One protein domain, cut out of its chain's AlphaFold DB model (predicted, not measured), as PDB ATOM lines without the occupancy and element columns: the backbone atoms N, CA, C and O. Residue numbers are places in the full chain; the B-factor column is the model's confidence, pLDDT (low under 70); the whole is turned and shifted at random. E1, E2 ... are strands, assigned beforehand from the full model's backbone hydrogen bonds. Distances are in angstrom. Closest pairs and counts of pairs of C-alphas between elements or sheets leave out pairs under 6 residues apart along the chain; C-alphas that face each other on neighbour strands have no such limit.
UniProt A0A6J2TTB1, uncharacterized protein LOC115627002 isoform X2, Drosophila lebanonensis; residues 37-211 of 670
ATOM      1  N   PRO A  37     -22.958 -25.256 -43.556       84.81
ATOM      2  CA  PRO A  37     -22.620 -23.985 -42.927       84.81
ATOM      3  C   PRO A  37     -23.809 -23.024 -42.943       84.81
ATOM      4  O   PRO A  37     -24.512 -22.909 -43.952       84.81
ATOM      5  N   ILE A  38     -24.037 -22.345 -41.825       90.94
ATOM      6  CA  ILE A  38     -25.158 -21.422 -41.661       90.94
ATOM      7  C   ILE A  38     -24.747 -20.051 -42.209       90.94
ATOM      8  O   ILE A  38     -23.620 -19.606 -41.998       90.94
ATOM      9  N   ASP A  39     -25.650 -19.355 -42.903       91.00
ATOM     10  CA  ASP A  39     -25.390 -17.967 -43.298       91.00
ATOM     11  C   ASP A  39     -25.326 -17.093 -42.037       91.00
ATOM     12  O   ASP A  39     -26.293 -17.023 -41.267       91.00
ATOM     13  N   ILE A  40     -24.189 -16.433 -41.809       92.00
ATOM     14  CA  ILE A  40     -24.001 -15.533 -40.665       92.00
ATOM     15  C   ILE A  40     -24.945 -14.318 -40.719       92.00
ATOM     16  O   ILE A  40     -25.311 -13.771 -39.676       92.00
ATOM     17  N   CYS A  41     -25.438 -13.947 -41.904       91.94
ATOM     18  CA  CYS A  41     -26.430 -12.888 -42.089       91.94
ATOM     19  C   CYS A  41     -27.826 -13.238 -41.536       91.94
ATOM     20  O   CYS A  41     -28.681 -12.362 -41.450       91.94
ATOM     21  N   ASN A  42     -28.057 -14.479 -41.085       90.94
ATOM     22  CA  ASN A  42     -29.232 -14.815 -40.270       90.94
ATOM     23  C   ASN A  42     -29.148 -14.253 -38.835       90.94
ATOM     24  O   ASN A  42     -30.164 -14.173 -38.148       90.94
ATOM     25  N   TYR A  43     -27.948 -13.885 -38.372       91.19
ATOM     26  CA  TYR A  43     -27.688 -13.385 -37.016       91.19
ATOM     27  C   TYR A  43     -27.078 -11.974 -37.000       91.19
ATOM     28  O   TYR A  43     -27.235 -11.248 -36.015       91.19
ATOM     29  N   CYS A  44     -26.394 -11.578 -38.073       93.12
ATOM     30  CA  CYS A  44     -25.794 -10.257 -38.246       93.12
ATOM     31  C   CYS A  44     -26.561  -9.416 -39.273       93.12
ATOM     32  O   CYS A  44     -27.137  -9.937 -40.222       93.12
ATOM     33  N   ASN A  45     -26.530  -8.093 -39.119       93.50
ATOM     34  CA  ASN A  45     -27.142  -7.180 -40.078       93.50
ATOM     35  C   ASN A  45     -26.246  -7.050 -41.321       93.50
ATOM     36  O   ASN A  45     -25.200  -6.399 -41.264       93.50
ATOM     37  N   CYS A  46     -26.654  -7.666 -42.429       93.88
ATOM     38  CA  CYS A  46     -25.949  -7.603 -43.706       93.88
ATOM     39  C   CYS A  46     -26.666  -6.675 -44.690       93.88
ATOM     40  O   CYS A  46     -27.811  -6.916 -45.067       93.88
ATOM     41  N   SER A  47     -25.969  -5.634 -45.146       91.19
ATOM     42  CA  SER A  47     -26.470  -4.662 -46.118       91.19
ATOM     43  C   SER A  47     -25.449  -4.470 -47.240       91.19
ATOM     44  O   SER A  47     -24.406  -3.833 -47.068       91.19
ATOM     45  N   GLY A  48     -25.734  -5.073 -48.398       88.69
ATOM     46  CA  GLY A  48     -24.873  -5.039 -49.581       88.69
ATOM     47  C   GLY A  48     -23.493  -5.657 -49.332       88.69
ATOM     48  O   GLY A  48     -23.342  -6.878 -49.335       88.69
ATOM     49  N   MET A  49     -22.490  -4.794 -49.145       94.19
ATOM     50  CA  MET A  49     -21.090  -5.179 -48.920       94.19
ATOM     51  C   MET A  49     -20.663  -5.169 -47.444       94.19
ATOM     52  O   MET A  49     -19.522  -5.526 -47.137       94.19
ATOM     53  N   ILE A  50     -21.541  -4.731 -46.538       96.38
ATOM     54  CA  ILE A  50     -21.229  -4.517 -45.121       96.38
ATOM     55  C   ILE A  50     -21.990  -5.531 -44.267       96.38
ATOM     56  O   ILE A  50     -23.205  -5.664 -44.396       96.38
ATOM     57  N   MET A  51     -21.279  -6.194 -43.356       96.38
ATOM     58  CA  MET A  51     -21.845  -7.050 -42.314       96.38
ATOM     59  C   MET A  51     -21.564  -6.451 -40.935       96.38
ATOM     60  O   MET A  51     -20.408  -6.191 -40.606       96.38
ATOM     61  N   ILE A  52     -22.606  -6.253 -40.124       96.69
ATOM     62  CA  ILE A  52     -22.503  -5.738 -38.753       96.69
ATOM     63  C   ILE A  52     -23.058  -6.772 -37.770       96.69
ATOM     64  O   ILE A  52     -24.258  -7.048 -37.745       96.69
ATOM     65  N   CYS A  53     -22.184  -7.309 -36.928       95.69
ATOM     66  CA  CYS A  53     -22.508  -8.255 -35.865       95.69
ATOM     67  C   CYS A  53     -22.423  -7.545 -34.504       95.69
ATOM     68  O   CYS A  53     -21.334  -7.148 -34.092       95.69
ATOM     69  N   ASP A  54     -23.545  -7.356 -33.802       94.88
ATOM     70  CA  ASP A  54     -23.594  -6.587 -32.546       94.88
ATOM     71  C   ASP A  54     -24.108  -7.447 -31.377       94.88
ATOM     72  O   ASP A  54     -25.316  -7.601 -31.174       94.88
ATOM     73  N   TYR A  55     -23.174  -7.994 -30.590       92.94
ATOM     74  CA  TYR A  55     -23.450  -8.859 -29.431       92.94
ATOM     75  C   TYR A  55     -24.244  -8.148 -28.325       92.94
ATOM     76  O   TYR A  55     -24.851  -8.799 -27.476       92.94
ATOM     77  N   ARG A  56     -24.276  -6.808 -28.327       87.00
ATOM     78  CA  ARG A  56     -25.045  -6.016 -27.353       87.00
ATOM     79  C   ARG A  56     -26.552  -6.126 -27.591       87.00
ATOM     80  O   ARG A  56     -27.322  -5.986 -26.645       87.00
ATOM     81  N   TYR A  57     -26.960  -6.407 -28.832       84.44
ATOM     82  CA  TYR A  57     -28.360  -6.597 -29.218       84.44
ATOM     83  C   TYR A  57     -28.702  -8.060 -29.511       84.44
ATOM     84  O   TYR A  57     -29.812  -8.486 -29.200       84.44
ATOM     85  N   ASN A  58     -27.771  -8.845 -30.072       76.88
ATOM     86  CA  ASN A  58     -28.024 -10.242 -30.415       76.88
ATOM     87  C   ASN A  58     -27.236 -11.230 -29.535       76.88
ATOM     88  O   ASN A  58     -26.053 -11.477 -29.757       76.88
ATOM     89  N   ARG A  59     -27.933 -11.850 -28.573       66.31
ATOM     90  CA  ARG A  59     -27.387 -12.892 -27.682       66.31
ATOM     91  C   ARG A  59     -27.391 -14.310 -28.274       66.31
ATOM     92  O   ARG A  59     -26.882 -15.212 -27.619       66.31
ATOM     93  N   THR A  60     -27.986 -14.540 -29.450       74.56
ATOM     94  CA  THR A  60     -28.015 -15.878 -30.090       74.56
ATOM     95  C   THR A  60     -26.866 -16.101 -31.071       74.56
ATOM     96  O   THR A  60     -26.667 -17.221 -31.537       74.56
ATOM     97  N   LEU A  61     -26.092 -15.054 -31.364       82.06
ATOM     98  CA  LEU A  61     -24.857 -15.136 -32.129       82.06
ATOM     99  C   LEU A  61     -23.810 -15.908 -31.311       82.06
ATOM    100  O   LEU A  61     -23.514 -15.532 -30.175       82.06
ATOM    101  N   THR A  62     -23.253 -16.993 -31.855       86.94
ATOM    102  CA  THR A  62     -22.245 -17.772 -31.120       86.94
ATOM    103  C   THR A  62     -20.939 -16.988 -31.004       86.94
ATOM    104  O   THR A  62     -20.632 -16.103 -31.808       86.94
ATOM    105  N   ILE A  63     -20.148 -17.313 -29.986       92.00
ATOM    106  CA  ILE A  63     -18.832 -16.702 -29.758       92.00
ATOM    107  C   ILE A  63     -17.708 -17.351 -30.585       92.00
ATOM    108  O   ILE A  63     -16.579 -16.885 -30.523       92.00
ATOM    109  N   ILE A  64     -17.997 -18.409 -31.353       94.50
ATOM    110  CA  ILE A  64     -17.018 -19.136 -32.177       94.50
ATOM    111  C   ILE A  64     -17.402 -18.962 -33.643       94.50
ATOM    112  O   ILE A  64     -18.477 -19.393 -34.058       94.50
ATOM    113  N   TRP A  65     -16.531 -18.321 -34.416       94.62
ATOM    114  CA  TRP A  65     -16.717 -18.068 -35.842       94.62
ATOM    115  C   TRP A  65     -15.705 -18.884 -36.639       94.62
ATOM    116  O   TRP A  65     -14.544 -18.503 -36.758       94.62
ATOM    117  N   ASP A  66     -16.137 -20.018 -37.177       93.38
ATOM    118  CA  ASP A  66     -15.316 -20.957 -37.946       93.38
ATOM    119  C   ASP A  66     -16.111 -21.504 -39.153       93.38
ATOM    120  O   ASP A  66     -17.029 -20.846 -39.641       93.38
ATOM    121  N   SER A  67     -15.787 -22.708 -39.635       91.19
ATOM    122  CA  SER A  67     -16.531 -23.414 -40.694       91.19
ATOM    123  C   SER A  67     -18.015 -23.696 -40.408       91.19
ATOM    124  O   SER A  67     -18.720 -24.120 -41.324       91.19
ATOM    125  N   THR A  68     -18.508 -23.502 -39.181       92.06
ATOM    126  CA  THR A  68     -19.949 -23.577 -38.874       92.06
ATOM    127  C   THR A  68     -20.757 -22.472 -39.560       92.06
ATOM    128  O   THR A  68     -21.946 -22.664 -39.827       92.06
ATOM    129  N   TYR A  69     -20.110 -21.359 -39.916       90.81
ATOM    130  CA  TYR A  69     -20.695 -20.269 -40.690       90.81
ATOM    131  C   TYR A  69     -20.098 -20.175 -42.095       90.81
ATOM    132  O   TYR A  69     -18.966 -20.587 -42.344       90.81
ATOM    133  N   PHE A  70     -20.842 -19.555 -43.010       90.62
ATOM    134  CA  PHE A  70     -20.255 -18.943 -44.200       90.62
ATOM    135  C   PHE A  70     -20.563 -17.444 -44.233       90.62
ATOM    136  O   PHE A  70     -21.663 -17.014 -43.889       90.62
ATOM    137  N   VAL A  71     -19.583 -16.652 -44.671       92.31
ATOM    138  CA  VAL A  71     -19.750 -15.226 -44.979       92.31
ATOM    139  C   VAL A  71     -20.130 -15.097 -46.461       92.31
ATOM    140  O   VAL A  71     -19.395 -15.629 -47.300       92.31
ATOM    141  N   PRO A  72     -21.220 -14.398 -46.835       92.50
ATOM    142  CA  PRO A  72     -21.572 -14.201 -48.242       92.50
ATOM    143  C   PRO A  72     -20.464 -13.506 -49.044       92.50
ATOM    144  O   PRO A  72     -19.791 -12.595 -48.561       92.50
ATOM    145  N   SER A  73     -20.287 -13.906 -50.305       90.75
ATOM    146  CA  SER A  73     -19.207 -13.409 -51.172       90.75
ATOM    147  C   SER A  73     -19.311 -11.921 -51.530       90.75
ATOM    148  O   SER A  73     -18.314 -11.330 -51.937       90.75
ATOM    149  N   SER A  74     -20.484 -11.301 -51.356       92.25
ATOM    150  CA  SER A  74     -20.679  -9.856 -51.528       92.25
ATOM    151  C   SER A  74     -20.094  -9.019 -50.387       92.25
ATOM    152  O   SER A  74     -19.865  -7.826 -50.577       92.25
ATOM    153  N   VAL A  75     -19.859  -9.609 -49.208       95.69
ATOM    154  CA  VAL A  75     -19.351  -8.893 -48.031       95.69
ATOM    155  C   VAL A  75     -17.859  -8.618 -48.196       95.69
ATOM    156  O   VAL A  75     -17.044  -9.538 -48.278       95.69
ATOM    157  N   THR A  76     -17.494  -7.335 -48.194       96.00
ATOM    158  CA  THR A  76     -16.100  -6.861 -48.253       96.00
ATOM    159  C   THR A  76     -15.669  -6.126 -46.978       96.00
ATOM    160  O   THR A  76     -14.473  -5.915 -46.767       96.00
ATOM    161  N   SER A  77     -16.617  -5.768 -46.103       97.38
ATOM    162  CA  SER A  77     -16.367  -5.097 -44.824       97.38
ATOM    163  C   SER A  77     -17.172  -5.739 -43.696       97.38
ATOM    164  O   SER A  77     -18.393  -5.849 -43.783       97.38
ATOM    165  N   ILE A  78     -16.496  -6.091 -42.604       97.81
ATOM    166  CA  ILE A  78     -17.096  -6.669 -41.397       97.81
ATOM    167  C   ILE A  78     -16.863  -5.735 -40.209       97.81
ATOM    168  O   ILE A  78     -15.739  -5.295 -39.967       97.81
ATOM    169  N   GLU A  79     -17.917  -5.468 -39.443       97.94
ATOM    170  CA  GLU A  79     -17.860  -4.793 -38.148       97.94
ATOM    171  C   GLU A  79     -18.445  -5.702 -37.062       97.94
ATOM    172  O   GLU A  79     -19.565  -6.196 -37.179       97.94
ATOM    173  N   VAL A  80     -17.684  -5.916 -35.992       97.44
ATOM    174  CA  VAL A  80     -18.061  -6.756 -34.855       97.44
ATOM    175  C   VAL A  80     -18.022  -5.914 -33.594       97.44
ATOM    176  O   VAL A  80     -17.003  -5.301 -33.282       97.44
ATOM    177  N   ARG A  81     -19.133  -5.867 -32.866       96.75
ATOM    178  CA  ARG A  81     -19.277  -5.093 -31.633       96.75
ATOM    179  C   ARG A  81     -19.519  -6.061 -30.491       96.75
ATOM    180  O   ARG A  81     -20.572  -6.694 -30.425       96.75
ATOM    181  N   LEU A  82     -18.515  -6.206 -29.641       95.56
ATOM    182  CA  LEU A  82     -18.547  -7.105 -28.496       95.56
ATOM    183  C   LEU A  82     -19.389  -6.481 -27.376       95.56
ATOM    184  O   LEU A  82     -19.398  -5.261 -27.194       95.56
ATOM    185  N   ALA A  83     -20.103  -7.320 -26.630       92.88
ATOM    186  CA  ALA A  83     -20.717  -6.914 -25.375       92.88
ATOM    187  C   ALA A  83     -19.710  -7.078 -24.225       92.88
ATOM    188  O   ALA A  83     -18.565  -7.492 -24.422       92.88
ATOM    189  N   GLU A  84     -20.141  -6.753 -23.010       90.94
ATOM    190  CA  GLU A  84     -19.382  -7.088 -21.805       90.94
ATOM    191  C   GLU A  84     -19.180  -8.614 -21.722       90.94
ATOM    192  O   GLU A  84     -20.033  -9.378 -22.182       90.94
ATOM    193  N   ASP A  85     -18.018  -9.041 -21.220       90.19
ATOM    194  CA  ASP A  85     -17.624 -10.447 -21.019       90.19
ATOM    195  C   ASP A  85     -17.775 -11.374 -22.256       90.19
ATOM    196  O   ASP A  85     -17.899 -12.594 -22.141       90.19
ATOM    197  N   THR A  86     -17.759 -10.805 -23.471       93.88
ATOM    198  CA  THR A  86     -17.824 -11.568 -24.732       93.88
ATOM    199  C   THR A  86     -16.440 -12.073 -25.137       93.88
ATOM    200  O   THR A  86     -15.540 -11.267 -25.367       93.88
ATOM    201  N   ASN A  87     -16.297 -13.391 -25.314       94.62
ATOM    202  CA  ASN A  87     -15.042 -14.053 -25.692       94.62
ATOM    203  C   ASN A  87     -15.084 -14.544 -27.147       94.62
ATOM    204  O   ASN A  87     -15.312 -15.726 -27.389       94.62
ATOM    205  N   LEU A  88     -14.907 -13.641 -28.116       96.75
ATOM    206  CA  LEU A  88     -14.986 -13.975 -29.543       96.75
ATOM    207  C   LEU A  88     -13.748 -14.749 -30.016       96.75
ATOM    208  O   LEU A  88     -12.620 -14.289 -29.854       96.75
ATOM    209  N   GLU A  89     -13.967 -15.870 -30.698       97.44
ATOM    210  CA  GLU A  89     -12.942 -16.665 -31.366       97.44
ATOM    211  C   GLU A  89     -13.116 -16.623 -32.892       97.44
ATOM    212  O   GLU A  89     -14.136 -17.067 -33.422       97.44
ATOM    213  N   LEU A  90     -12.100 -16.147 -33.615       96.38
ATOM    214  CA  LEU A  90     -12.009 -16.263 -35.072       96.38
ATOM    215  C   LEU A  90     -11.216 -17.526 -35.423       96.38
ATOM    216  O   LEU A  90     -10.001 -17.590 -35.224       96.38
ATOM    217  N   GLY A  91     -11.921 -18.538 -35.915       94.75
ATOM    218  CA  GLY A  91     -11.422 -19.861 -36.266       94.75
ATOM    219  C   GLY A  91     -11.132 -20.051 -37.755       94.75
ATOM    220  O   GLY A  91     -11.448 -19.230 -38.615       94.75
ATOM    221  N   LYS A  92     -10.503 -21.188 -38.065       92.50
ATOM    222  CA  LYS A  92     -10.170 -21.601 -39.432       92.50
ATOM    223  C   LYS A  92     -11.433 -21.709 -40.302       92.50
ATOM    224  O   LYS A  92     -12.478 -22.138 -39.830       92.50
ATOM    225  N   ASN A  93     -11.294 -21.407 -41.596       89.75
ATOM    226  CA  ASN A  93     -12.333 -21.523 -42.633       89.75
ATOM    227  C   ASN A  93     -13.554 -20.589 -42.476       89.75
ATOM    228  O   ASN A  93     -14.443 -20.669 -43.318       89.75
ATOM    229  N   PHE A  94     -13.587 -19.688 -41.484       92.44
ATOM    230  CA  PHE A  94     -14.611 -18.635 -41.403       92.44
ATOM    231  C   PHE A  94     -14.644 -17.776 -42.678       92.44
ATOM    232  O   PHE A  94     -15.701 -17.521 -43.255       92.44
ATOM    233  N   PHE A  95     -13.459 -17.397 -43.166       92.50
ATOM    234  CA  PHE A  95     -13.280 -16.926 -44.534       92.50
ATOM    235  C   PHE A  95     -13.017 -18.117 -45.458       92.50
ATOM    236  O   PHE A  95     -12.093 -18.900 -45.221       92.50
ATOM    237  N   ASN A  96     -13.788 -18.222 -46.539       90.75
ATOM    238  CA  ASN A  96     -13.678 -19.266 -47.553       90.75
ATOM    239  C   ASN A  96     -13.905 -18.670 -48.953       90.75
ATOM    240  O   ASN A  96     -15.029 -18.604 -49.444       90.75
ATOM    241  N   LYS A  97     -12.812 -18.231 -49.594       90.56
ATOM    242  CA  LYS A  97     -12.802 -17.494 -50.876       90.56
ATOM    243  C   LYS A  97     -13.540 -16.146 -50.809       90.56
ATOM    244  O   LYS A  97     -14.100 -15.686 -51.800       90.56
ATOM    245  N   ASN A  98     -13.534 -15.509 -49.639       92.50
ATOM    246  CA  ASN A  98     -14.047 -14.150 -49.459       92.50
ATOM    247  C   ASN A  98     -12.997 -13.107 -49.870       92.50
ATOM    248  O   ASN A  98     -11.808 -13.408 -49.926       92.50
ATOM    249  N   ILE A  99     -13.438 -11.870 -50.103       93.44
ATOM    250  CA  ILE A  99     -12.591 -10.702 -50.404       93.44
ATOM    251  C   ILE A  99     -12.847  -9.586 -49.379       93.44
ATOM    252  O   ILE A  99     -13.185  -8.449 -49.710       93.44
ATOM    253  N   VAL A 100     -12.736  -9.938 -48.095       94.94
ATOM    254  CA  VAL A 100     -12.973  -9.015 -46.980       94.94
ATOM    255  C   VAL A 100     -11.747  -8.130 -46.797       94.94
ATOM    256  O   VAL A 100     -10.751  -8.537 -46.201       94.94
ATOM    257  N   ASN A 101     -11.840  -6.911 -47.325       94.88
ATOM    258  CA  ASN A 101     -10.806  -5.880 -47.275       94.88
ATOM    259  C   ASN A 101     -10.754  -5.156 -45.921       94.88
ATOM    260  O   ASN A 101      -9.751  -4.518 -45.613       94.88
ATOM    261  N   ARG A 102     -11.822  -5.224 -45.113       97.06
ATOM    262  CA  ARG A 102     -11.884  -4.577 -43.795       97.06
ATOM    263  C   ARG A 102     -12.533  -5.475 -42.749       97.06
ATOM    264  O   ARG A 102     -13.660  -5.925 -42.935       97.06
ATOM    265  N   LEU A 103     -11.867  -5.637 -41.609       97.75
ATOM    266  CA  LEU A 103     -12.444  -6.203 -40.391       97.75
ATOM    267  C   LEU A 103     -12.226  -5.216 -39.242       97.75
ATOM    268  O   LEU A 103     -11.089  -4.904 -38.907       97.75
ATOM    269  N   LYS A 104     -13.304  -4.747 -38.614       98.31
ATOM    270  CA  LYS A 104     -13.243  -3.976 -37.370       98.31
ATOM    271  C   LYS A 104     -13.877  -4.775 -36.237       98.31
ATOM    272  O   LYS A 104     -15.041  -5.140 -36.342       98.31
ATOM    273  N   VAL A 105     -13.152  -4.990 -35.144       98.38
ATOM    274  CA  VAL A 105     -13.686  -5.525 -33.883       98.38
ATOM    275  C   VAL A 105     -13.613  -4.422 -32.832       98.38
ATOM    276  O   VAL A 105     -12.570  -3.803 -32.658       98.38
ATOM    277  N   THR A 106     -14.725  -4.135 -32.161       97.88
ATOM    278  CA  THR A 106     -14.825  -3.064 -31.159       97.88
ATOM    279  C   THR A 106     -15.414  -3.614 -29.869       97.88
ATOM    280  O   THR A 106     -16.516  -4.163 -29.883       97.88
ATOM    281  N   GLY A 107     -14.686  -3.476 -28.764       95.12
ATOM    282  CA  GLY A 107     -15.177  -3.771 -27.420       95.12
ATOM    283  C   GLY A 107     -15.748  -2.541 -26.713       95.12
ATOM    284  O   GLY A 107     -16.013  -1.505 -27.327       95.12
ATOM    285  N   ILE A 108     -15.928  -2.661 -25.399       89.31
ATOM    286  CA  ILE A 108     -16.304  -1.557 -24.512       89.31
ATOM    287  C   ILE A 108     -15.112  -1.293 -23.586       89.31
ATOM    288  O   ILE A 108     -14.606  -2.212 -22.941       89.31
ATOM    289  N   VAL A 109     -14.672  -0.033 -23.516       81.94
ATOM    290  CA  VAL A 109     -13.517   0.390 -22.704       81.94
ATOM    291  C   VAL A 109     -13.700  -0.054 -21.249       81.94
ATOM    292  O   VAL A 109     -14.738   0.201 -20.641       81.94
ATOM    293  N   GLY A 110     -12.685  -0.718 -20.688       76.38
ATOM    294  CA  GLY A 110     -12.693  -1.180 -19.296       76.38
ATOM    295  C   GLY A 110     -13.606  -2.381 -19.002       76.38
ATOM    296  O   GLY A 110     -13.818  -2.692 -17.832       76.38
ATOM    297  N   LYS A 111     -14.147  -3.061 -20.022       89.00
ATOM    298  CA  LYS A 111     -14.955  -4.286 -19.875       89.00
ATOM    299  C   LYS A 111     -14.206  -5.501 -20.413       89.00
ATOM    300  O   LYS A 111     -13.447  -5.380 -21.372       89.00
ATOM    301  N   ASN A 112     -14.432  -6.684 -19.836       90.25
ATOM    302  CA  ASN A 112     -13.643  -7.894 -20.123       90.25
ATOM    303  C   ASN A 112     -14.029  -8.596 -21.439       90.25
ATOM    304  O   ASN A 112     -14.132  -9.814 -21.493       90.25
ATOM    305  N   ALA A 113     -14.239  -7.835 -22.512       94.19
ATOM    306  CA  ALA A 113     -14.323  -8.399 -23.852       94.19
ATOM    307  C   ALA A 113     -12.950  -8.952 -24.281       94.19
ATOM    308  O   ALA A 113     -11.921  -8.284 -24.120       94.19
ATOM    309  N   GLN A 114     -12.958 -10.148 -24.865       96.62
ATOM    310  CA  GLN A 114     -11.793 -10.838 -25.406       96.62
ATOM    311  C   GLN A 114     -11.986 -11.135 -26.897       96.62
ATOM    312  O   GLN A 114     -13.079 -11.486 -27.347       96.62
ATOM    313  N   LEU A 115     -10.893 -11.044 -27.651       97.94
ATOM    314  CA  LEU A 115     -10.776 -11.544 -29.015       97.94
ATOM    315  C   LEU A 115      -9.610 -12.531 -29.103       97.94
ATOM    316  O   LEU A 115      -8.476 -12.196 -28.760       97.94
ATOM    317  N   GLU A 116      -9.869 -13.720 -29.630       98.25
ATOM    318  CA  GLU A 116      -8.847 -14.697 -29.987       98.25
ATOM    319  C   GLU A 116      -8.859 -14.967 -31.495       98.25
ATOM    320  O   GLU A 116      -9.850 -15.431 -32.053       98.25
ATOM    321  N   ILE A 117      -7.732 -14.712 -32.161       97.94
ATOM    322  CA  ILE A 117      -7.522 -15.075 -33.563       97.94
ATOM    323  C   ILE A 117      -6.750 -16.393 -33.591       97.94
ATOM    324  O   ILE A 117      -5.558 -16.428 -33.273       97.94
ATOM    325  N   LYS A 118      -7.438 -17.480 -33.948       97.00
ATOM    326  CA  LYS A 118      -6.891 -18.842 -33.962       97.00
ATOM    327  C   LYS A 118      -6.153 -19.156 -35.265       97.00
ATOM    328  O   LYS A 118      -6.245 -18.444 -36.266       97.00
ATOM    329  N   GLN A 119      -5.414 -20.264 -35.246       94.56
ATOM    330  CA  GLN A 119      -4.652 -20.773 -36.383       94.56
ATOM    331  C   GLN A 119      -5.492 -20.833 -37.672       94.56
ATOM    332  O   GLN A 119      -6.519 -21.509 -37.736       94.56
ATOM    333  N   GLY A 120      -4.995 -20.203 -38.737       90.88
ATOM    334  CA  GLY A 120      -5.580 -20.263 -40.073       90.88
ATOM    335  C   GLY A 120      -6.869 -19.462 -40.260       90.88
ATOM    336  O   GLY A 120      -7.521 -19.661 -41.286       90.88
ATOM    337  N   ALA A 121      -7.230 -18.572 -39.328       93.25
ATOM    338  CA  ALA A 121      -8.449 -17.761 -39.406       93.25
ATOM    339  C   ALA A 121      -8.586 -17.005 -40.741       93.25
ATOM    340  O   ALA A 121      -9.654 -17.002 -41.346       93.25
ATOM    341  N   PHE A 122      -7.487 -16.439 -41.249       92.44
ATOM    342  CA  PHE A 122      -7.476 -15.623 -42.472       92.44
ATOM    343  C   PHE A 122      -7.077 -16.373 -43.753       92.44
ATOM    344  O   PHE A 122      -7.020 -15.763 -44.816       92.44
ATOM    345  N   LEU A 123      -6.823 -17.686 -43.693       89.06
ATOM    346  CA  LEU A 123      -6.220 -18.434 -44.808       89.06
ATOM    347  C   LEU A 123      -7.114 -18.517 -46.062       89.06
ATOM    348  O   LEU A 123      -6.604 -18.701 -47.164       89.06
ATOM    349  N   GLY A 124      -8.434 -18.371 -45.908       87.81
ATOM    350  CA  GLY A 124      -9.390 -18.322 -47.018       87.81
ATOM    351  C   GLY A 124      -9.833 -16.915 -47.439       87.81
ATOM    352  O   GLY A 124     -10.736 -16.814 -48.269       87.81
ATOM    353  N   ASN A 125      -9.239 -15.842 -46.896       92.81
ATOM    354  CA  ASN A 125      -9.485 -14.476 -47.362       92.81
ATOM    355  C   ASN A 125      -8.518 -14.128 -48.509       92.81
ATOM    356  O   ASN A 125      -7.306 -14.265 -48.368       92.81
ATOM    357  N   GLN A 126      -9.061 -13.680 -49.639       91.75
ATOM    358  CA  GLN A 126      -8.343 -13.375 -50.884       91.75
ATOM    359  C   GLN A 126      -8.232 -11.863 -51.151       91.75
ATOM    360  O   GLN A 126      -7.816 -11.449 -52.231       91.75
ATOM    361  N   ALA A 127      -8.610 -11.035 -50.174       89.38
ATOM    362  CA  ALA A 127      -8.391  -9.595 -50.195       89.38
ATOM    363  C   ALA A 127      -6.901  -9.240 -50.347       89.38
ATOM    364  O   ALA A 127      -6.040  -9.832 -49.691       89.38
ATOM    365  N   GLY A 128      -6.604  -8.223 -51.158       85.75
ATOM    366  CA  GLY A 128      -5.278  -7.611 -51.212       85.75
ATOM    367  C   GLY A 128      -5.084  -6.662 -50.030       85.75
ATOM    368  O   GLY A 128      -5.806  -5.675 -49.919       85.75
ATOM    369  N   TYR A 129      -4.119  -6.962 -49.159       89.75
ATOM    370  CA  TYR A 129      -3.723  -6.131 -48.010       89.75
ATOM    371  C   TYR A 129      -4.879  -5.672 -47.072       89.75
ATOM    372  O   TYR A 129      -4.986  -4.480 -46.770       89.75
ATOM    373  N   PRO A 130      -5.763  -6.572 -46.588       93.94
ATOM    374  CA  PRO A 130      -6.893  -6.210 -45.729       93.94
ATOM    375  C   PRO A 130      -6.503  -5.457 -44.445       93.94
ATOM    376  O   PRO A 130      -5.499  -5.765 -43.800       93.94
ATOM    377  N   ASP A 131      -7.355  -4.501 -44.063       97.00
ATOM    378  CA  ASP A 131      -7.243  -3.640 -42.879       97.00
ATOM    379  C   ASP A 131      -8.034  -4.239 -41.705       97.00
ATOM    380  O   ASP A 131      -9.271  -4.249 -41.691       97.00
ATOM    381  N   ILE A 132      -7.303  -4.776 -40.729       97.81
ATOM    382  CA  ILE A 132      -7.830  -5.434 -39.534       97.81
ATOM    383  C   ILE A 132      -7.585  -4.518 -38.339       97.81
ATOM    384  O   ILE A 132      -6.437  -4.280 -37.963       97.81
ATOM    385  N   ARG A 133      -8.663  -4.029 -37.722       98.38
ATOM    386  CA  ARG A 133      -8.615  -3.104 -36.582       98.38
ATOM    387  C   ARG A 133      -9.349  -3.665 -35.380       98.38
ATOM    388  O   ARG A 133     -10.487  -4.115 -35.502       98.38
ATOM    389  N   ILE A 134      -8.709  -3.601 -34.224       98.56
ATOM    390  CA  ILE A 134      -9.239  -4.068 -32.947       98.56
ATOM    391  C   ILE A 134      -9.154  -2.894 -31.976       98.56
ATOM    392  O   ILE A 134      -8.067  -2.388 -31.719       98.56
ATOM    393  N   GLU A 135     -10.293  -2.428 -31.475       97.88
ATOM    394  CA  GLU A 135     -10.392  -1.215 -30.658       97.88
ATOM    395  C   GLU A 135     -11.142  -1.516 -29.354       97.88
ATOM    396  O   GLU A 135     -12.207  -2.135 -29.380       97.88
ATOM    397  N   ASN A 136     -10.639  -1.042 -28.211       96.94
ATOM    398  CA  ASN A 136     -11.328  -1.119 -26.912       96.94
ATOM    399  C   ASN A 136     -11.650  -2.555 -26.440       96.94
ATOM    400  O   ASN A 136     -12.631  -2.775 -25.728       96.94
ATOM    401  N   VAL A 137     -10.856  -3.546 -26.858       97.50
ATOM    402  CA  VAL A 137     -10.969  -4.950 -26.421       97.50
ATOM    403  C   VAL A 137      -9.963  -5.189 -25.296       97.50
ATOM    404  O   VAL A 137      -8.788  -4.872 -25.461       97.50
ATOM    405  N   SER A 138     -10.397  -5.733 -24.155       96.88
ATOM    406  CA  SER A 138      -9.530  -5.893 -22.975       96.88
ATOM    407  C   SER A 138      -8.406  -6.902 -23.215       96.88
ATOM    408  O   SER A 138      -7.248  -6.595 -22.933       96.88
ATOM    409  N   TRP A 139      -8.722  -8.057 -23.807       97.38
ATOM    410  CA  TRP A 139      -7.745  -9.109 -24.103       97.38
ATOM    411  C   TRP A 139      -7.721  -9.457 -25.592       97.38
ATOM    412  O   TRP A 139      -8.745  -9.831 -26.162       97.38
ATOM    413  N   VAL A 140      -6.546  -9.384 -26.217       98.44
ATOM    414  CA  VAL A 140      -6.348  -9.776 -27.620       98.44
ATOM    415  C   VAL A 140      -5.274 -10.855 -27.713       98.44
ATOM    416  O   VAL A 140      -4.108 -10.609 -27.407       98.44
ATOM    417  N   PHE A 141      -5.660 -12.041 -28.176       98.44
ATOM    418  CA  PHE A 141      -4.761 -13.169 -28.408       98.44
ATOM    419  C   PHE A 141      -4.590 -13.404 -29.909       98.44
ATOM    420  O   PHE A 141      -5.549 -13.739 -30.604       98.44
ATOM    421  N   VAL A 142      -3.362 -13.272 -30.410       98.06
ATOM    422  CA  VAL A 142      -3.007 -13.661 -31.781       98.06
ATOM    423  C   VAL A 142      -2.218 -14.964 -31.702       98.06
ATOM    424  O   VAL A 142      -1.032 -14.966 -31.356       98.06
ATOM    425  N   ARG A 143      -2.900 -16.086 -31.960       97.31
ATOM    426  CA  ARG A 143      -2.330 -17.432 -31.821       97.31
ATOM    427  C   ARG A 143      -1.345 -17.756 -32.938       97.31
ATOM    428  O   ARG A 143      -1.341 -17.125 -33.998       97.31
ATOM    429  N   SER A 144      -0.535 -18.792 -32.724       95.38
ATOM    430  CA  SER A 144       0.378 -19.305 -33.753       95.38
ATOM    431  C   SER A 144      -0.341 -19.556 -35.088       95.38
ATOM    432  O   SER A 144      -1.390 -20.203 -35.140       95.38
ATOM    433  N   LYS A 145       0.234 -19.048 -36.185       93.38
ATOM    434  CA  LYS A 145      -0.287 -19.130 -37.559       93.38
ATOM    435  C   LYS A 145      -1.705 -18.566 -37.735       93.38
ATOM    436  O   LYS A 145      -2.436 -19.025 -38.613       93.38
ATOM    437  N   ALA A 146      -2.108 -17.579 -36.932       94.38
ATOM    438  CA  ALA A 146      -3.317 -16.784 -37.167       94.38
ATOM    439  C   ALA A 146      -3.321 -16.161 -38.576       94.38
ATOM    440  O   ALA A 146      -4.314 -16.244 -39.307       94.38
ATOM    441  N   PHE A 147      -2.164 -15.628 -38.977       92.19
ATOM    442  CA  PHE A 147      -1.888 -15.091 -40.302       92.19
ATOM    443  C   PHE A 147      -0.780 -15.911 -40.970       92.19
ATOM    444  O   PHE A 147       0.236 -16.237 -40.351       92.19
ATOM    445  N   SER A 148      -0.971 -16.303 -42.230       87.94
ATOM    446  CA  SER A 148      -0.012 -17.156 -42.942       87.94
ATOM    447  C   SER A 148      -0.081 -16.950 -44.452       87.94
ATOM    448  O   SER A 148      -1.121 -17.207 -45.049       87.94
ATOM    449  N   ARG A 149       1.043 -16.567 -45.075       74.25
ATOM    450  CA  ARG A 149       1.195 -16.387 -46.538       74.25
ATOM    451  C   ARG A 149       0.228 -15.386 -47.199       74.25
ATOM    452  O   ARG A 149      -0.043 -15.506 -48.391       74.25
ATOM    453  N   THR A 150      -0.294 -14.426 -46.444       75.62
ATOM    454  CA  THR A 150      -1.122 -13.324 -46.959       75.62
ATOM    455  C   THR A 150      -0.313 -12.019 -46.983       75.62
ATOM    456  O   THR A 150       0.906 -12.029 -46.797       75.62
ATOM    457  N   GLU A 151      -0.992 -10.891 -47.179       88.12
ATOM    458  CA  GLU A 151      -0.508  -9.565 -46.791       88.12
ATOM    459  C   GLU A 151      -1.574  -8.902 -45.910       88.12
ATOM    460  O   GLU A 151      -2.752  -9.187 -46.116       88.12
ATOM    461  N   ILE A 152      -1.213  -8.070 -44.927       91.94
ATOM    462  CA  ILE A 152      -2.192  -7.429 -44.019       91.94
ATOM    463  C   ILE A 152      -1.744  -6.056 -43.506       91.94
ATOM    464  O   ILE A 152      -0.558  -5.802 -43.282       91.94
ATOM    465  N   LYS A 153      -2.727  -5.229 -43.148       95.31
ATOM    466  CA  LYS A 153      -2.576  -4.179 -42.141       95.31
ATOM    467  C   LYS A 153      -3.277  -4.632 -40.859       95.31
ATOM    468  O   LYS A 153      -4.459  -4.958 -40.890       95.31
ATOM    469  N   PHE A 154      -2.560  -4.657 -39.740       96.69
ATOM    470  CA  PHE A 154      -3.076  -5.115 -38.448       96.69
ATOM    471  C   PHE A 154      -2.890  -4.030 -37.388       96.69
ATOM    472  O   PHE A 154      -1.776  -3.562 -37.171       96.69
ATOM    473  N   GLN A 155      -3.973  -3.619 -36.733       98.44
ATOM    474  CA  GLN A 155      -3.978  -2.518 -35.775       98.44
ATOM    475  C   GLN A 155      -4.751  -2.908 -34.512       98.44
ATOM    476  O   GLN A 155      -5.903  -3.334 -34.598       98.44
ATOM    477  N   VAL A 156      -4.130  -2.742 -33.343       98.44
ATOM    478  CA  VAL A 156      -4.770  -2.936 -32.033       98.44
ATOM    479  C   VAL A 156      -4.629  -1.658 -31.219       98.44
ATOM    480  O   VAL A 156      -3.513  -1.161 -31.055       98.44
ATOM    481  N   GLU A 157      -5.745  -1.132 -30.713       97.81
ATOM    482  CA  GLU A 157      -5.780   0.102 -29.929       97.81
ATOM    483  C   GLU A 157      -6.605  -0.014 -28.642       97.81
ATOM    484  O   GLU A 157      -7.689  -0.604 -28.636       97.81
ATOM    485  N   HIS A 158      -6.137   0.654 -27.583       97.00
ATOM    486  CA  HIS A 158      -6.852   0.810 -26.310       97.00
ATOM    487  C   HIS A 158      -7.207  -0.541 -25.656       97.00
ATOM    488  O   HIS A 158      -8.365  -0.816 -25.328       97.00
ATOM    489  N   SER A 159      -6.198  -1.395 -25.470       97.00
ATOM    490  CA  SER A 159      -6.345  -2.750 -24.920       97.00
ATOM    491  C   SER A 159      -5.571  -2.926 -23.615       97.00
ATOM    492  O   SER A 159      -4.468  -2.403 -23.456       97.00
ATOM    493  N   GLN A 160      -6.120  -3.707 -22.680       96.38
ATOM    494  CA  GLN A 160      -5.441  -3.989 -21.412       96.38
ATOM    495  C   GLN A 160      -4.267  -4.955 -21.624       96.38
ATOM    496  O   GLN A 160      -3.168  -4.690 -21.148       96.38
ATOM    497  N   ASN A 161      -4.491  -6.050 -22.353       97.44
ATOM    498  CA  ASN A 161      -3.486  -7.064 -22.649       97.44
ATOM    499  C   ASN A 161      -3.535  -7.463 -24.126       97.44
ATOM    500  O   ASN A 161      -4.593  -7.817 -24.653       97.44
ATOM    501  N   VAL A 162      -2.372  -7.493 -24.773       98.31
ATOM    502  CA  VAL A 162      -2.204  -8.055 -26.118       98.31
ATOM    503  C   VAL A 162      -1.090  -9.088 -26.077       98.31
ATOM    504  O   VAL A 162       0.019  -8.782 -25.648       98.31
ATOM    505  N   ARG A 163      -1.377 -10.305 -26.545       98.00
ATOM    506  CA  ARG A 163      -0.419 -11.413 -26.581       98.00
ATOM    507  C   ARG A 163      -0.283 -11.962 -27.994       98.00
ATOM    508  O   ARG A 163      -1.252 -12.442 -28.582       98.00
ATOM    509  N   ILE A 164       0.940 -11.926 -28.510       97.12
ATOM    510  CA  ILE A 164       1.307 -12.422 -29.835       97.12
ATOM    511  C   ILE A 164       2.167 -13.674 -29.670       97.12
ATOM    512  O   ILE A 164       3.262 -13.621 -29.106       97.12
ATOM    513  N   GLU A 165       1.677 -14.813 -30.147       96.25
ATOM    514  CA  GLU A 165       2.373 -16.098 -30.041       96.25
ATOM    515  C   GLU A 165       3.418 -16.318 -31.142       96.25
ATOM    516  O   GLU A 165       3.409 -15.666 -32.185       96.25
ATOM    517  N   ASN A 166       4.316 -17.286 -30.934       93.25
ATOM    518  CA  ASN A 166       5.314 -17.682 -31.928       93.25
ATOM    519  C   ASN A 166       4.665 -18.054 -33.272       93.25
ATOM    520  O   ASN A 166       3.715 -18.837 -33.332       93.25
ATOM    521  N   SER A 167       5.212 -17.513 -34.359       92.06
ATOM    522  CA  SER A 167       4.722 -17.644 -35.734       92.06
ATOM    523  C   SER A 167       3.262 -17.218 -35.933       92.06
ATOM    524  O   SER A 167       2.611 -17.717 -36.846       92.06
ATOM    525  N   ALA A 168       2.727 -16.311 -35.106       94.44
ATOM    526  CA  ALA A 168       1.422 -15.677 -35.323       94.44
ATOM    527  C   ALA A 168       1.296 -15.042 -36.720       94.44
ATOM    528  O   ALA A 168       0.237 -15.113 -37.345       94.44
ATOM    529  N   PHE A 169       2.404 -14.484 -37.212       92.19
ATOM    530  CA  PHE A 169       2.556 -13.843 -38.510       92.19
ATOM    531  C   PHE A 169       3.586 -14.628 -39.350       92.19
ATOM    532  O   PHE A 169       4.774 -14.305 -39.336       92.19
ATOM    533  N   ASP A 170       3.157 -15.694 -40.044       90.25
ATOM    534  CA  ASP A 170       4.041 -16.608 -40.802       90.25
ATOM    535  C   ASP A 170       4.146 -16.259 -42.301       90.25
ATOM    536  O   ASP A 170       3.168 -16.324 -43.053       90.25
ATOM    537  N   LYS A 171       5.361 -15.942 -42.757       85.88
ATOM    538  CA  LYS A 171       5.740 -15.659 -44.157       85.88
ATOM    539  C   LYS A 171       4.846 -14.611 -44.819       85.88
ATOM    540  O   LYS A 171       4.363 -14.802 -45.935       85.88
ATOM    541  N   ILE A 172       4.638 -13.510 -44.106       83.25
ATOM    542  CA  ILE A 172       3.665 -12.463 -44.417       83.25
ATOM    543  C   ILE A 172       4.337 -11.117 -44.715       83.25
ATOM    544  O   ILE A 172       5.386 -10.794 -44.154       83.25
ATOM    545  N   ASN A 173       3.728 -10.335 -45.608       88.12
ATOM    546  CA  ASN A 173       4.004  -8.909 -45.780       88.12
ATOM    547  C   ASN A 173       3.027  -8.123 -44.885       88.12
ATOM    548  O   ASN A 173       1.824  -8.369 -44.953       88.12
ATOM    549  N   MET A 174       3.502  -7.241 -44.002       89.81
ATOM    550  CA  MET A 174       2.626  -6.653 -42.978       89.81
ATOM    551  C   MET A 174       2.995  -5.234 -42.555       89.81
ATOM    552  O   MET A 174       4.168  -4.892 -42.437       89.81
ATOM    553  N   THR A 175       1.973  -4.458 -42.198       93.12
ATOM    554  CA  THR A 175       2.113  -3.287 -41.324       93.12
ATOM    555  C   THR A 175       1.349  -3.568 -40.036       93.12
ATOM    556  O   THR A 175       0.119  -3.644 -40.061       93.12
ATOM    557  N   ALA A 176       2.067  -3.743 -38.928       95.19
ATOM    558  CA  ALA A 176       1.493  -3.990 -37.610       95.19
ATOM    559  C   ALA A 176       1.632  -2.749 -36.713       95.19
ATOM    560  O   ALA A 176       2.735  -2.221 -36.561       95.19
ATOM    561  N   THR A 177       0.531  -2.311 -36.098       98.19
ATOM    562  CA  THR A 177       0.490  -1.152 -35.195       98.19
ATOM    563  C   THR A 177      -0.199  -1.507 -33.879       98.19
ATOM    564  O   THR A 177      -1.350  -1.938 -33.874       98.19
ATOM    565  N   PHE A 178       0.477  -1.275 -32.756       98.50
ATOM    566  CA  PHE A 178      -0.061  -1.483 -31.408       98.50
ATOM    567  C   PHE A 178      -0.030  -0.161 -30.647       98.50
ATOM    568  O   PHE A 178       1.043   0.426 -30.506       98.50
ATOM    569  N   LYS A 179      -1.184   0.331 -30.185       98.31
ATOM    570  CA  LYS A 179      -1.300   1.671 -29.600       98.31
ATOM    571  C   LYS A 179      -2.116   1.690 -28.306       98.31
ATOM    572  O   LYS A 179      -3.192   1.109 -28.259       98.31
ATOM    573  N   HIS A 180      -1.648   2.393 -27.271       97.75
ATOM    574  CA  HIS A 180      -2.335   2.466 -25.968       97.75
ATOM    575  C   HIS A 180      -2.598   1.064 -25.378       97.75
ATOM    576  O   HIS A 180      -3.749   0.659 -25.199       97.75
ATOM    577  N   ILE A 181      -1.519   0.306 -25.144       98.12
ATOM    578  CA  ILE A 181      -1.577  -1.092 -24.684       98.12
ATOM    579  C   ILE A 181      -0.953  -1.225 -23.289       98.12
ATOM    580  O   ILE A 181       0.258  -1.062 -23.131       98.12
ATOM    581  N   ASN A 182      -1.754  -1.564 -22.277       97.12
ATOM    582  CA  ASN A 182      -1.278  -1.564 -20.883       97.12
ATOM    583  C   ASN A 182      -0.310  -2.717 -20.550       97.12
ATOM    584  O   ASN A 182       0.464  -2.596 -19.601       97.12
ATOM    585  N   ASN A 183      -0.327  -3.803 -21.329       97.81
ATOM    586  CA  ASN A 183       0.658  -4.887 -21.317       97.81
ATOM    587  C   ASN A 183       0.717  -5.557 -22.705       97.81
ATOM    588  O   ASN A 183      -0.288  -6.087 -23.188       97.81
ATOM    589  N   LEU A 184       1.882  -5.520 -23.353       98.25
ATOM    590  CA  LEU A 184       2.124  -6.099 -24.675       98.25
ATOM    591  C   LEU A 184       3.169  -7.219 -24.586       98.25
ATOM    592  O   LEU A 184       4.362  -6.970 -24.420       98.25
ATOM    593  N   GLU A 185       2.714  -8.458 -24.756       97.44
ATOM    594  CA  GLU A 185       3.548  -9.658 -24.792       97.44
ATOM    595  C   GLU A 185       3.787 -10.095 -26.242       97.44
ATOM    596  O   GLU A 185       2.864 -10.537 -26.934       97.44
ATOM    597  N   ILE A 186       5.037 -10.022 -26.703       94.94
ATOM    598  CA  ILE A 186       5.435 -10.490 -28.034       94.94
ATOM    599  C   ILE A 186       6.367 -11.688 -27.877       94.94
ATOM    600  O   ILE A 186       7.441 -11.581 -27.292       94.94
ATOM    601  N   SER A 187       5.963 -12.842 -28.410       93.31
ATOM    602  CA  SER A 187       6.817 -14.033 -28.404       93.31
ATOM    603  C   SER A 187       7.988 -13.879 -29.388       93.31
ATOM    604  O   SER A 187       7.821 -13.241 -30.431       93.31
ATOM    605  N   PRO A 188       9.148 -14.519 -29.162       87.94
ATOM    606  CA  PRO A 188      10.385 -14.130 -29.855       87.94
ATOM    607  C   PRO A 188      10.394 -14.400 -31.360       87.94
ATOM    608  O   PRO A 188      11.119 -13.758 -32.119       87.94
ATOM    609  N   LYS A 189       9.560 -15.351 -31.798       88.25
ATOM    610  CA  LYS A 189       9.361 -15.736 -33.202       88.25
ATOM    611  C   LYS A 189       7.975 -15.347 -33.703       88.25
ATOM    612  O   LYS A 189       7.487 -15.952 -34.653       88.25
ATOM    613  N   ALA A 190       7.312 -14.383 -33.056       91.00
ATOM    614  CA  ALA A 190       5.966 -13.925 -33.408       91.00
ATOM    615  C   ALA A 190       5.824 -13.568 -34.892       91.00
ATOM    616  O   ALA A 190       4.831 -13.927 -35.529       91.00
ATOM    617  N   PHE A 191       6.857 -12.927 -35.440       88.25
ATOM    618  CA  PHE A 191       6.940 -12.539 -36.838       88.25
ATOM    619  C   PHE A 191       7.941 -13.423 -37.575       88.25
ATOM    620  O   PHE A 191       9.081 -13.592 -37.151       88.25
ATOM    621  N   THR A 192       7.529 -13.978 -38.706       84.94
ATOM    622  CA  THR A 192       8.406 -14.619 -39.688       84.94
ATOM    623  C   THR A 192       8.139 -13.902 -41.013       84.94
ATOM    624  O   THR A 192       7.081 -14.132 -41.600       84.94
ATOM    625  N   PRO A 193       9.006 -12.982 -41.470       70.94
ATOM    626  CA  PRO A 193       8.724 -12.162 -42.647       70.94
ATOM    627  C   PRO A 193       8.543 -13.017 -43.908       70.94
ATOM    628  O   PRO A 193       9.145 -14.083 -44.067       70.94
ATOM    629  N   GLY A 194       7.683 -12.552 -44.814       71.94
ATOM    630  CA  GLY A 194       7.610 -13.066 -46.181       71.94
ATOM    631  C   GLY A 194       8.764 -12.550 -47.049       71.94
ATOM    632  O   GLY A 194       9.766 -12.046 -46.555       71.94
ATOM    633  N   LYS A 195       8.592 -12.599 -48.375       68.00
ATOM    634  CA  LYS A 195       9.499 -11.926 -49.330       68.00
ATOM    635  C   LYS A 195       9.302 -10.394 -49.396       68.00
ATOM    636  O   LYS A 195       9.871  -9.760 -50.277       68.00
ATOM    637  N   GLY A 196       8.454  -9.825 -48.535       60.94
ATOM    638  CA  GLY A 196       8.008  -8.428 -48.572       60.94
ATOM    639  C   GLY A 196       8.388  -7.619 -47.327       60.94
ATOM    640  O   GLY A 196       9.103  -8.091 -46.443       60.94
ATOM    641  N   HIS A 197       7.890  -6.387 -47.257       73.81
ATOM    642  CA  HIS A 197       8.274  -5.382 -46.265       73.81
ATOM    643  C   HIS A 197       7.431  -5.450 -44.982       73.81
ATOM    644  O   HIS A 197       6.402  -4.792 -44.859       73.81
ATOM    645  N   ALA A 198       7.895  -6.205 -43.987       85.88
ATOM    646  CA  ALA A 198       7.262  -6.224 -42.671       85.88
ATOM    647  C   ALA A 198       7.689  -5.011 -41.814       85.88
ATOM    648  O   ALA A 198       8.883  -4.817 -41.577       85.88
ATOM    649  N   ARG A 199       6.723  -4.215 -41.334       91.88
ATOM    650  CA  ARG A 199       6.930  -3.054 -40.444       91.88
ATOM    651  C   ARG A 199       6.130  -3.194 -39.151       91.88
ATOM    652  O   ARG A 199       4.975  -3.625 -39.181       91.88
ATOM    653  N   LEU A 200       6.732  -2.790 -38.035       94.12
ATOM    654  CA  LEU A 200       6.140  -2.827 -36.699       94.12
ATOM    655  C   LEU A 200       6.243  -1.450 -36.032       94.12
ATOM    656  O   LEU A 200       7.344  -0.951 -35.806       94.12
ATOM    657  N   ARG A 201       5.097  -0.864 -35.669       97.44
ATOM    658  CA  ARG A 201       5.006   0.342 -34.835       97.44
ATOM    659  C   ARG A 201       4.324   0.006 -33.512       97.44
ATOM    660  O   ARG A 201       3.227  -0.546 -33.498       97.44
ATOM    661  N   ILE A 202       4.943   0.381 -32.403       98.38
ATOM    662  CA  ILE A 202       4.366   0.261 -31.063       98.38
ATOM    663  C   ILE A 202       4.402   1.646 -30.412       98.38
ATOM    664  O   ILE A 202       5.437   2.309 -30.419       98.38
ATOM    665  N   GLU A 203       3.264   2.110 -29.897       98.56
ATOM    666  CA  GLU A 203       3.088   3.472 -29.391       98.56
ATOM    667  C   GLU A 203       2.324   3.491 -28.061       98.56
ATOM    668  O   GLU A 203       1.208   2.984 -27.977       98.56
ATOM    669  N   ASN A 204       2.891   4.127 -27.033       98.38
ATOM    670  CA  ASN A 204       2.300   4.208 -25.693       98.38
ATOM    671  C   ASN A 204       1.869   2.821 -25.174       98.38
ATOM    672  O   ASN A 204       0.682   2.531 -25.002       98.38
ATOM    673  N   ALA A 205       2.854   1.938 -25.011       98.38
ATOM    674  CA  ALA A 205       2.658   0.576 -24.535       98.38
ATOM    675  C   ALA A 205       3.673   0.204 -23.449       98.38
ATOM    676  O   ALA A 205       4.803   0.699 -23.453       98.38
ATOM    677  N   ASN A 206       3.278  -0.703 -22.558       98.44
ATOM    678  CA  ASN A 206       4.181  -1.343 -21.605       98.44
ATOM    679  C   ASN A 206       4.633  -2.705 -22.150       98.44
ATOM    680  O   ASN A 206       3.799  -3.529 -22.526       98.44
ATOM    681  N   ILE A 207       5.942  -2.933 -22.193       98.00
ATOM    682  CA  ILE A 207       6.582  -4.140 -22.718       98.00
ATOM    683  C   ILE A 207       7.539  -4.644 -21.639       98.00
ATOM    684  O   ILE A 207       8.484  -3.943 -21.278       98.00
ATOM    685  N   GLY A 208       7.319  -5.857 -21.127       95.00
ATOM    686  CA  GLY A 208       8.217  -6.452 -20.131       95.00
ATOM    687  C   GLY A 208       9.624  -6.658 -20.697       95.00
ATOM    688  O   GLY A 208      10.573  -6.010 -20.263       95.00
ATOM    689  N   ASP A 209       9.726  -7.506 -21.719       93.25
ATOM    690  CA  ASP A 209      10.982  -7.845 -22.382       93.25
ATOM    691  C   ASP A 209      10.879  -7.660 -23.903       93.25
ATOM    692  O   ASP A 209       9.898  -8.058 -24.531       93.25
ATOM    693  N   ILE A 210      11.929  -7.100 -24.503       91.06
ATOM    694  CA  ILE A 210      12.169  -7.112 -25.948       91.06
ATOM    695  C   ILE A 210      13.163  -8.233 -26.259       91.06
ATOM    696  O   ILE A 210      14.297  -8.204 -25.780       91.06
ATOM    697  N   TYR A 211      12.743  -9.197 -27.081       89.44
ATOM    698  CA  TYR A 211      13.575 -10.287 -27.594       89.44
ATOM    699  C   TYR A 211      13.034 -10.729 -28.970       89.44
ATOM    700  O   TYR A 211      11.954 -11.311 -29.039       89.44
TER     701      TYR A 211
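This is residues 37 to 211 of the 670 residues of the protein "uncharacterized protein LOC115627002 isoform X2" of Drosophila lebanonensis (UniProt A0A6J2TTB1). What shape does the backbone make? The chain winds in stacked turns, a solenoid with two walls face to face: a long one of parallel strands E2, E3, E5, E7, E9, E11 and E14, and a shorter one of E4, E6, E8, E10 and E12. E1 folds back beside E2 at one end, and the bent E14 closes the row at the other. What is it built of? The printed part has 175 residues, no named helix and 14 named strands, E1 to E14 in that order along the chain; the class is all strand, with under half of the residues, 79, in named strands. The larger sheet is branched and mixed, the smaller runs E4, E6, E8, E10, E12, all parallel; the whole is compact, with a radius of gyration of the C-alphas of 15.3 A and spans of 45 by 37 by 21 A.

Where does the larger sheet branch? E11, residues 169 to 181, has parallel neighbour E9, residues 151 to 159, on one side (N 154 and O 175, 2.9 A), and E13, residues 191 to 193 (N 171 and O 192, 2.8 A), and E14, residues 199 to 210 (N 178 and O 201, 2.9 A), on the other side. E11 bends by 147 degrees at residue 172, pairing with E13 over 169 to 172 and with E14 over 175 to 181. What follows beyond E9? Parallel neighbours E7, residues 131 to 135, E5, residues 102 to 106, E3, residues 77 to 81, and E2, residues 50 to 54, follow in turn, with N 132 and O 153, N 103 and O 131, N 78 and O 102, and N 51 and O 77 each 2.9 A apart. E1, residues 45 to 47, is an edge strand and forms an antiparallel hairpin with E2 (N 45 and O 52, 2.9 A). What faces this sheet? E4, residues 87 to 90, E6, residues 114 to 117, E8, residues 139 to 142, E10, residues 161 to 164, and E12, residues 184 to 186, are parallel neighbours in turn, with N 88 and O 114 at 2.9 A, N 115 and O 139 at 2.9 A, N 140 and O 161 at 3.0 A, and N 164 and O 185 at 2.8 A. The two sheets form a sandwich, two sheets face to face: the parts that face each other are 9.0 A centre to centre, and the strands of the one sheet stand at 31 degrees to those of the other.

Where do the strands begin and end? C-alpha 45 opens E1 at (-27.142, -7.180, -40.078), and C-alpha 210 ends E14 at (12.169, -7.112, -25.948). Which are longest? From first to last C-alpha E9 is 23.6 A, E11 19.3 A and E14, which bends by 136 degrees at residue 207, 15.9 A.

How large is it, and is it whole? The two C-alphas farthest apart, of Gly 48 and Asp 209, are 45.1 A apart, and the printed part has no cut. Which links are long, and where is confidence low? The links E2 to E3, E4 to E5 and E6 to E7 are long; pLDDT is under 70 at residue 59 and residues 195 to 196.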